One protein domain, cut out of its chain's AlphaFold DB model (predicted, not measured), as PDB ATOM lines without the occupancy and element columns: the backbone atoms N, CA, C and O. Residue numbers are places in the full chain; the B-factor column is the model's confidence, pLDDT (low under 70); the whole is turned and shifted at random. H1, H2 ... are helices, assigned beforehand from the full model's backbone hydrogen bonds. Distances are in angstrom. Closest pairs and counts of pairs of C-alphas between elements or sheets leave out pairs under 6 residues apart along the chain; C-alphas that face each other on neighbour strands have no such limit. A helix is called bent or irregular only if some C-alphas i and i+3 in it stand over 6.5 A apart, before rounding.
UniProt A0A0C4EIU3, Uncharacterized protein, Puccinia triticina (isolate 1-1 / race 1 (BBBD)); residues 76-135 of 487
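AT A GLANCE: This is residues 76 to 135 of the 487 residues of an uncharacterized protein of Puccinia triticina (isolate 1-1 / race 1 (BBBD)) (UniProt A0A0C4EIU3). A long straight helix, H1, sticks out with residues 76 to 90 as a free arm from a small body, in which two shorter helices, H2 and H3, stand at a steep angle near each other. A loop, residues 110 to 118, joins H2 to H3, and after H3 the last residues, 129 to 135, fold back toward the link between H1 and H2. The printed part has 60 residues with three named helices, H1, H2 and H3 in that order, and no named strand; its class is all helix. It is loose, with a radius of gyration of the C-alphas of 14.5 A, and its flat outline spans 46 by 28 by 13 A, the arm making the length.

HOW THE PARTS SIT: Start at residue 76, where H1, residues 76 to 94, begins; its residues 76 to 90 stand free, with no C-alpha 8 or more places along the chain within 10 A. Go on through a tight link of 4 residues to H2, residues 99 to 109, which is apart from H1. A short link of 9 residues then leads to H3, residues 119 to 128, which is also apart from H1. Look at Leu 99 and Trp 123 for the closest C-alphas of H2 and H3, 6.6 A apart. These two helices are close but not clearly touching, with 2 pairs of C-alphas within 8 A. Their lines stand at a steep tilt of 60 degrees, and they run opposite ways; their centres are 13.4 A apart. In H1, H2 and H3 every pair of O i and N i+4 is within hydrogen-bond range.

IN THESE COORDINATES: Find C-alpha 76 at (12.221, -1.135, -51.182); from there H1 runs 27.0 A to C-alpha 94 at (14.664, 18.650, -33.040). H2 begins at C-alpha 99, at (19.461, 24.137, -21.210), and runs 15.3 A to C-alpha 109. H3 runs 14.2 A from C-alpha 119 to C-alpha 128, which you find at (31.908, 24.011, -25.380). None of the three helices is bent or irregular.

THE WHOLE: Look to Pro 76 and Lys 117 for the two C-alphas farthest apart, 45.7 A; from Pro 76 to Asp 135, the first and last printed C-alphas, it is 29.9 A. Without the stretch that stands free, the body of 45 residues spans 27 by 24 by 12 A, with a radius of gyration of 10.1 A. The printed part has no cut, and neither link is long. In the B-factor column the mean pLDDT of the printed part is 92.7, that of H1 is 88, and no printed residue is under 70.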
ATOM      1  N   PRO A  76      12.571  -1.666 -52.507       77.38
ATOM      2  CA  PRO A  76      12.221  -1.135 -51.182       77.38
ATOM      3  C   PRO A  76      13.359  -0.406 -50.462       77.38
ATOM      4  O   PRO A  76      13.104   0.510 -49.682       77.38
ATOM      5  N   ILE A  77      14.615  -0.768 -50.754       82.06
ATOM      6  CA  ILE A  77      15.795  -0.089 -50.201       82.06
ATOM      7  C   ILE A  77      15.817   1.414 -50.510       82.06
ATOM      8  O   ILE A  77      16.235   2.186 -49.658       82.06
ATOM      9  N   GLU A  78      15.324   1.851 -51.675       82.06
ATOM     10  CA  GLU A  78      15.281   3.276 -52.033       82.06
ATOM     11  C   GLU A  78      14.384   4.056 -51.067       82.06
ATOM     12  O   GLU A  78      14.723   5.148 -50.605       82.06
ATOM     13  N   SER A  79      13.241   3.467 -50.724       82.44
ATOM     14  CA  SER A  79      12.301   4.037 -49.770       82.44
ATOM     15  C   SER A  79      12.841   3.995 -48.343       82.44
ATOM     16  O   SER A  79      12.641   4.948 -47.598       82.44
ATOM     17  N   LEU A  80      13.556   2.929 -47.961       84.94
ATOM     18  CA  LEU A  80      14.225   2.848 -46.658       84.94
ATOM     19  C   LEU A  80      15.311   3.921 -46.520       84.94
ATOM     20  O   LEU A  80      15.358   4.596 -45.497       84.94
ATOM     21  N   ILE A  81      16.119   4.137 -47.562       87.00
ATOM     22  CA  ILE A  81      17.116   5.217 -47.615       87.00
ATOM     23  C   ILE A  81      16.426   6.580 -47.496       87.00
ATOM     24  O   ILE A  81      16.843   7.418 -46.701       87.00
ATOM     25  N   THR A  82      15.336   6.789 -48.238       86.44
ATOM     26  CA  THR A  82      14.571   8.043 -48.184       86.44
ATOM     27  C   THR A  82      14.001   8.292 -46.785       86.44
ATOM     28  O   THR A  82      14.158   9.383 -46.243       86.44
ATOM     29  N   ASN A  83      13.390   7.279 -46.166       85.38
ATOM     30  CA  ASN A  83      12.851   7.375 -44.811       85.38
ATOM     31  C   ASN A  83      13.955   7.627 -43.774       85.38
ATOM     32  O   ASN A  83      13.765   8.449 -42.881       85.38
ATOM     33  N   ALA A  84      15.109   6.965 -43.908       88.31
ATOM     34  CA  ALA A  84      16.259   7.183 -43.036       88.31
ATOM     35  C   ALA A  84      16.787   8.622 -43.142       88.31
ATOM     36  O   ALA A  84      17.088   9.226 -42.119       88.31
ATOM     37  N   GLN A  85      16.824   9.198 -44.350       90.69
ATOM     38  CA  GLN A  85      17.199  10.599 -44.560       90.69
ATOM     39  C   GLN A  85      16.227  11.555 -43.854       90.69
ATOM     40  O   GLN A  85      16.654  12.468 -43.156       90.69
ATOM     41  N   VAL A  86      14.920  11.317 -43.992       90.94
ATOM     42  CA  VAL A  86      13.877  12.137 -43.351       90.94
ATOM     43  C   VAL A  86      13.959  12.051 -41.828       90.94
ATOM     44  O   VAL A  86      13.825  13.067 -41.145       90.94
ATOM     45  N   GLU A  87      14.171  10.852 -41.283       88.69
ATOM     46  CA  GLU A  87      14.326  10.668 -39.841       88.69
ATOM     47  C   GLU A  87      15.613  11.322 -39.331       88.69
ATOM     48  O   GLU A  87      15.586  11.998 -38.309       88.69
ATOM     49  N   TRP A  88      16.719  11.197 -40.068       91.62
ATOM     50  CA  TRP A  88      17.976  11.865 -39.744       91.62
ATOM     51  C   TRP A  88      17.825  13.389 -39.715       91.62
ATOM     52  O   TRP A  88      18.185  14.030 -38.727       91.62
ATOM     53  N   ASP A  89      17.203  13.968 -40.743       93.50
ATOM     54  CA  ASP A  89      16.927  15.401 -40.785       93.50
ATOM     55  C   ASP A  89      16.045  15.808 -39.594       93.50
ATOM     56  O   ASP A  89      16.331  16.796 -38.917       93.50
ATOM     57  N   ARG A  90      15.010  15.027 -39.263       93.56
ATOM     58  CA  ARG A  90      14.160  15.276 -38.089       93.56
ATOM     59  C   ARG A  90      14.956  15.248 -36.784       93.56
ATOM     60  O   ARG A  90      14.746  16.126 -35.945       93.56
ATOM     61  N   VAL A  91      15.854  14.275 -36.615       92.44
ATOM     62  CA  VAL A  91      16.749  14.179 -35.455       92.44
ATOM     63  C   VAL A  91      17.601  15.438 -35.348       92.44
ATOM     64  O   VAL A  91      17.627  16.038 -34.279       92.44
ATOM     65  N   LEU A  92      18.219  15.906 -36.435       93.06
ATOM     66  CA  LEU A  92      19.034  17.126 -36.419       93.06
ATOM     67  C   LEU A  92      18.222  18.388 -36.081       93.06
ATOM     68  O   LEU A  92      18.667  19.231 -35.297       93.06
ATOM     69  N   HIS A  93      17.015  18.522 -36.639       93.50
ATOM     70  CA  HIS A  93      16.184  19.712 -36.433       93.50
ATOM     71  C   HIS A  93      15.606  19.803 -35.015       93.50
ATOM     72  O   HIS A  93      15.456  20.910 -34.499       93.50
ATOM     73  N   ARG A  94      15.294  18.667 -34.373       94.31
ATOM     74  CA  ARG A  94      14.664  18.650 -33.040       94.31
ATOM     75  C   ARG A  94      15.627  18.887 -31.874       94.31
ATOM     76  O   ARG A  94      15.154  19.004 -30.751       94.31
ATOM     77  N   GLN A  95      16.941  18.927 -32.121       95.94
ATOM     78  CA  GLN A  95      17.940  19.052 -31.057       95.94
ATOM     79  C   GLN A  95      17.740  20.329 -30.238       95.94
ATOM     80  O   GLN A  95      17.605  21.429 -30.791       95.94
ATOM     81  N   SER A  96      17.789  20.176 -28.919       97.31
ATOM     82  CA  SER A  96      17.674  21.246 -27.939       97.31
ATOM     83  C   SER A  96      18.695  22.351 -28.192       97.31
ATOM     84  O   SER A  96      19.859  22.097 -28.493       97.31
ATOM     85  N   LYS A  97      18.254  23.609 -28.074       96.31
ATOM     86  CA  LYS A  97      19.100  24.801 -28.294       96.31
ATOM     87  C   LYS A  97      19.460  25.534 -27.008       96.31
ATOM     88  O   LYS A  97      20.345  26.380 -27.002       96.31
ATOM     89  N   THR A  98      18.768  25.223 -25.916       97.88
ATOM     90  CA  THR A  98      18.988  25.824 -24.601       97.88
ATOM     91  C   THR A  98      18.935  24.748 -23.527       97.88
ATOM     92  O   THR A  98      18.297  23.711 -23.717       97.88
ATOM     93  N   LEU A  99      19.536  25.026 -22.368       98.06
ATOM     94  CA  LEU A  99      19.461  24.137 -21.210       98.06
ATOM     95  C   LEU A  99      18.005  23.834 -20.822       98.06
ATOM     96  O   LEU A  99      17.681  22.693 -20.522       98.06
ATOM     97  N   ALA A 100      17.115  24.830 -20.868       98.25
ATOM     98  CA  ALA A 100      15.703  24.640 -20.540       98.25
ATOM     99  C   ALA A 100      15.013  23.646 -21.491       98.25
ATOM    100  O   ALA A 100      14.273  22.778 -21.031       98.25
ATOM    101  N   MET A 101      15.297  23.730 -22.797       98.12
ATOM    102  CA  MET A 101      14.797  22.759 -23.779       98.12
ATOM    103  C   MET A 101      15.357  21.358 -23.515       98.12
ATOM    104  O   MET A 101      14.586  20.407 -23.486       98.12
ATOM    105  N   ALA A 102      16.660  21.243 -23.234       97.62
ATOM    106  CA  ALA A 102      17.296  19.956 -22.946       97.62
ATOM    107  C   ALA A 102      16.732  19.299 -21.677       97.62
ATOM    108  O   ALA A 102      16.523  18.090 -21.635       97.62
ATOM    109  N   VAL A 103      16.429  20.094 -20.644       97.88
ATOM    110  CA  VAL A 103      15.761  19.614 -19.426       97.88
ATOM    111  C   VAL A 103      14.352  19.103 -19.745       97.88
ATOM    112  O   VAL A 103      13.999  18.004 -19.319       97.88
ATOM    113  N   GLN A 104      13.563  19.858 -20.517       97.62
ATOM    114  CA  GLN A 104      12.216  19.441 -20.920       97.62
ATOM    115  C   GLN A 104      12.246  18.160 -21.761       97.62
ATOM    116  O   GLN A 104      11.458  17.245 -21.516       97.62
ATOM    117  N   GLU A 105      13.171  18.068 -22.713       96.25
ATOM    118  CA  GLU A 105      13.325  16.891 -23.565       96.25
ATOM    119  C   GLU A 105      13.785  15.674 -22.754       96.25
ATOM    120  O   GLU A 105      13.206  14.592 -22.887       96.25
ATOM    121  N   TYR A 106      14.732  15.853 -21.825       95.94
ATOM    122  CA  TYR A 106      15.131  14.808 -20.882       95.94
ATOM    123  C   TYR A 106      13.928  14.300 -20.079       95.94
ATOM    124  O   TYR A 106      13.705  13.091 -20.001       95.94
ATOM    125  N   GLN A 107      13.123  15.193 -19.497       95.50
ATOM    126  CA  GLN A 107      11.939  14.802 -18.728       95.50
ATOM    127  C   GLN A 107      10.921  14.063 -19.602       95.50
ATOM    128  O   GLN A 107      10.405  13.015 -19.202       95.50
ATOM    129  N   ARG A 108      10.671  14.559 -20.819       95.00
ATOM    130  CA  ARG A 108       9.752  13.938 -21.782       95.00
ATOM    131  C   ARG A 108      10.160  12.500 -22.108       95.00
ATOM    132  O   ARG A 108       9.290  11.633 -22.191       95.00
ATOM    133  N   ARG A 109      11.459  12.238 -22.283       91.19
ATOM    134  CA  ARG A 109      11.987  10.902 -22.612       91.19
ATOM    135  C   ARG A 109      12.069   9.963 -21.411       91.19
ATOM    136  O   ARG A 109      11.932   8.758 -21.587       91.19
ATOM    137  N   ASN A 110      12.242  10.503 -20.205       91.19
ATOM    138  CA  ASN A 110      12.558   9.734 -18.998       91.19
ATOM    139  C   ASN A 110      11.424   9.748 -17.962       91.19
ATOM    140  O   ASN A 110      11.673   9.920 -16.770       91.19
ATOM    141  N   HIS A 111      10.173   9.592 -18.402       89.88
ATOM    142  CA  HIS A 111       9.003   9.485 -17.514       89.88
ATOM    143  C   HIS A 111       8.871  10.646 -16.509       89.88
ATOM    144  O   HIS A 111       8.553  10.438 -15.341       89.88
ATOM    145  N   GLN A 112       9.124  11.877 -16.965       92.25
ATOM    146  CA  GLN A 112       9.103  13.117 -16.174       92.25
ATOM    147  C   GLN A 112      10.159  13.210 -15.063       92.25
ATOM    148  O   GLN A 112      10.160  14.168 -14.285       92.25
ATOM    149  N   ARG A 113      11.107  12.270 -15.013       90.81
ATOM    150  CA  ARG A 113      12.221  12.311 -14.069       90.81
ATOM    151  C   ARG A 113      13.092  13.536 -14.331       90.81
ATOM    152  O   ARG A 113      13.472  13.807 -15.468       90.81
ATOM    153  N   LEU A 114      13.449  14.244 -13.261       93.69
ATOM    154  CA  LEU A 114      14.388  15.358 -13.346       93.69
ATOM    155  C   LEU A 114      15.773  14.871 -13.812       93.69
ATOM    156  O   LEU A 114      16.200  13.778 -13.414       93.69
ATOM    157  N   PRO A 115      16.496  15.673 -14.615       94.75
ATOM    158  CA  PRO A 115      17.888  15.397 -14.943       94.75
ATOM    159  C   PRO A 115      18.758  15.236 -13.689       94.75
ATOM    160  O   PRO A 115      18.451  15.808 -12.637       94.75
ATOM    161  N   PRO A 116      19.854  14.461 -13.767       92.25
ATOM    162  CA  PRO A 116      20.746  14.267 -12.633       92.25
ATOM    163  C   PRO A 116      21.377  15.590 -12.184       92.25
ATOM    164  O   PRO A 116      21.563  16.523 -12.966       92.25
ATOM    165  N   LYS A 117      21.771  15.662 -10.909       90.31
ATOM    166  CA  LYS A 117      22.542  16.802 -10.398       90.31
ATOM    167  C   LYS A 117      23.815  16.986 -11.238       90.31
ATOM    168  O   LYS A 117      24.554  16.022 -11.428       90.31
ATOM    169  N   GLY A 118      24.074  18.212 -11.693       90.81
ATOM    170  CA  GLY A 118      25.201  18.530 -12.573       90.81
ATOM    171  C   GLY A 118      24.877  18.433 -14.068       90.81
ATOM    172  O   GLY A 118      25.788  18.548 -14.887       90.81
ATOM    173  N   PHE A 119      23.609  18.236 -14.451       94.31
ATOM    174  CA  PHE A 119      23.186  18.220 -15.856       94.31
ATOM    175  C   PHE A 119      23.559  19.507 -16.605       94.31
ATOM    176  O   PHE A 119      23.956  19.457 -17.764       94.31
ATOM    177  N   GLU A 120      23.538  20.657 -15.932       95.12
ATOM    178  CA  GLU A 120      23.985  21.932 -16.494       95.12
ATOM    179  C   GLU A 120      25.482  21.939 -16.846       95.12
ATOM    180  O   GLU A 120      25.897  22.641 -17.766       95.12
ATOM    181  N   LYS A 121      26.304  21.136 -16.154       95.12
ATOM    182  CA  LYS A 121      27.731  20.965 -16.470       95.12
ATOM    183  C   LYS A 121      27.933  20.099 -17.701       95.12
ATOM    184  O   LYS A 121      28.794  20.413 -18.518       95.12
ATOM    185  N   TRP A 122      27.109  19.063 -17.852       93.44
ATOM    186  CA  TRP A 122      27.092  18.259 -19.071       93.44
ATOM    187  C   TRP A 122      26.635  19.104 -20.264       93.44
ATOM    188  O   TRP A 122      27.282  19.080 -21.306       93.44
ATOM    189  N   TRP A 123      25.600  19.931 -20.087       95.81
ATOM    190  CA  TRP A 123      25.150  20.864 -21.119       95.81
ATOM    191  C   TRP A 123      26.256  21.851 -21.507       95.81
ATOM    192  O   TRP A 123      26.512  22.051 -22.691       95.81
ATOM    193  N   GLN A 124      26.964  22.421 -20.525       95.94
ATOM    194  CA  GLN A 124      28.102  23.299 -20.801       95.94
ATOM    195  C   GLN A 124      29.199  22.577 -21.591       95.94
ATOM    196  O   GLN A 124      29.709  23.134 -22.555       95.94
ATOM    197  N   PHE A 125      29.538  21.337 -21.227       95.19
ATOM    198  CA  PHE A 125      30.483  20.524 -21.996       95.19
ATOM    199  C   PHE A 125      30.008  20.309 -23.437       95.19
ATOM    200  O   PHE A 125      30.808  20.443 -24.361       95.19
ATOM    201  N   ALA A 126      28.727  19.996 -23.632       95.38
ATOM    202  CA  ALA A 126      28.159  19.778 -24.955       95.38
ATOM    203  C   ALA A 126      28.256  21.042 -25.826       95.38
ATOM    204  O   ALA A 126      28.660  20.955 -26.985       95.38
ATOM    205  N   VAL A 127      27.969  22.215 -25.252       95.62
ATOM    206  CA  VAL A 127      28.113  23.517 -25.923       95.62
ATOM    207  C   VAL A 127      29.582  23.829 -26.231       95.62
ATOM    208  O   VAL A 127      29.903  24.133 -27.378       95.62
ATOM    209  N   ASP A 128      30.474  23.707 -25.243       96.12
ATOM    210  CA  ASP A 128      31.908  24.011 -25.380       96.12
ATOM    211  C   ASP A 128      32.587  23.136 -26.451       96.12
ATOM    212  O   ASP A 128      33.549  23.573 -27.080       96.12
ATOM    213  N   ASN A 129      32.081  21.917 -26.673       94.56
ATOM    214  CA  ASN A 129      32.614  20.955 -27.646       94.56
ATOM    215  C   ASN A 129      31.757  20.817 -28.914       94.56
ATOM    216  O   ASN A 129      31.981  19.892 -29.689       94.56
ATOM    217  N   GLN A 130      30.780  21.706 -29.130       95.44
ATOM    218  CA  GLN A 130      29.939  21.721 -30.337       95.44
ATOM    219  C   GLN A 130      29.252  20.373 -30.629       95.44
ATOM    220  O   GLN A 130      29.119  19.954 -31.780       95.44
ATOM    221  N   VAL A 131      28.800  19.682 -29.582       93.38
ATOM    222  CA  VAL A 131      28.078  18.414 -29.722       93.38
ATOM    223  C   VAL A 131      26.771  18.667 -30.475       93.38
ATOM    224  O   VAL A 131      25.912  19.417 -30.019       93.38
ATOM    225  N   GLY A 132      26.613  18.036 -31.635       90.38
ATOM    226  CA  GLY A 132      25.447  18.233 -32.501       90.38
ATOM    227  C   GLY A 132      24.220  17.415 -32.098       90.38
ATOM    228  O   GLY A 132      23.106  17.858 -32.348       90.38
ATOM    229  N   LEU A 133      24.401  16.257 -31.452       94.00
ATOM    230  CA  LEU A 133      23.320  15.366 -31.009       94.00
ATOM    231  C   LEU A 133      23.179  15.382 -29.481       94.00
ATOM    232  O   LEU A 133      23.436  14.387 -28.807       94.00
ATOM    233  N   VAL A 134      22.806  16.535 -28.930       95.00
ATOM    234  CA  VAL A 134      22.718  16.749 -27.476       95.00
ATOM    235  C   VAL A 134      21.634  15.906 -26.798       95.00
ATOM    236  O   VAL A 134      21.800  15.551 -25.638       95.00
ATOM    237  N   ASP A 135      20.564  15.525 -27.498       94.81
ATOM    238  CA  ASP A 135      19.425  14.817 -26.884       94.81
ATOM    239  C   ASP A 135      19.436  13.295 -27.110       94.81
ATOM    240  O   ASP A 135      18.551  12.589 -26.629       94.81
TER     241      ASP A 135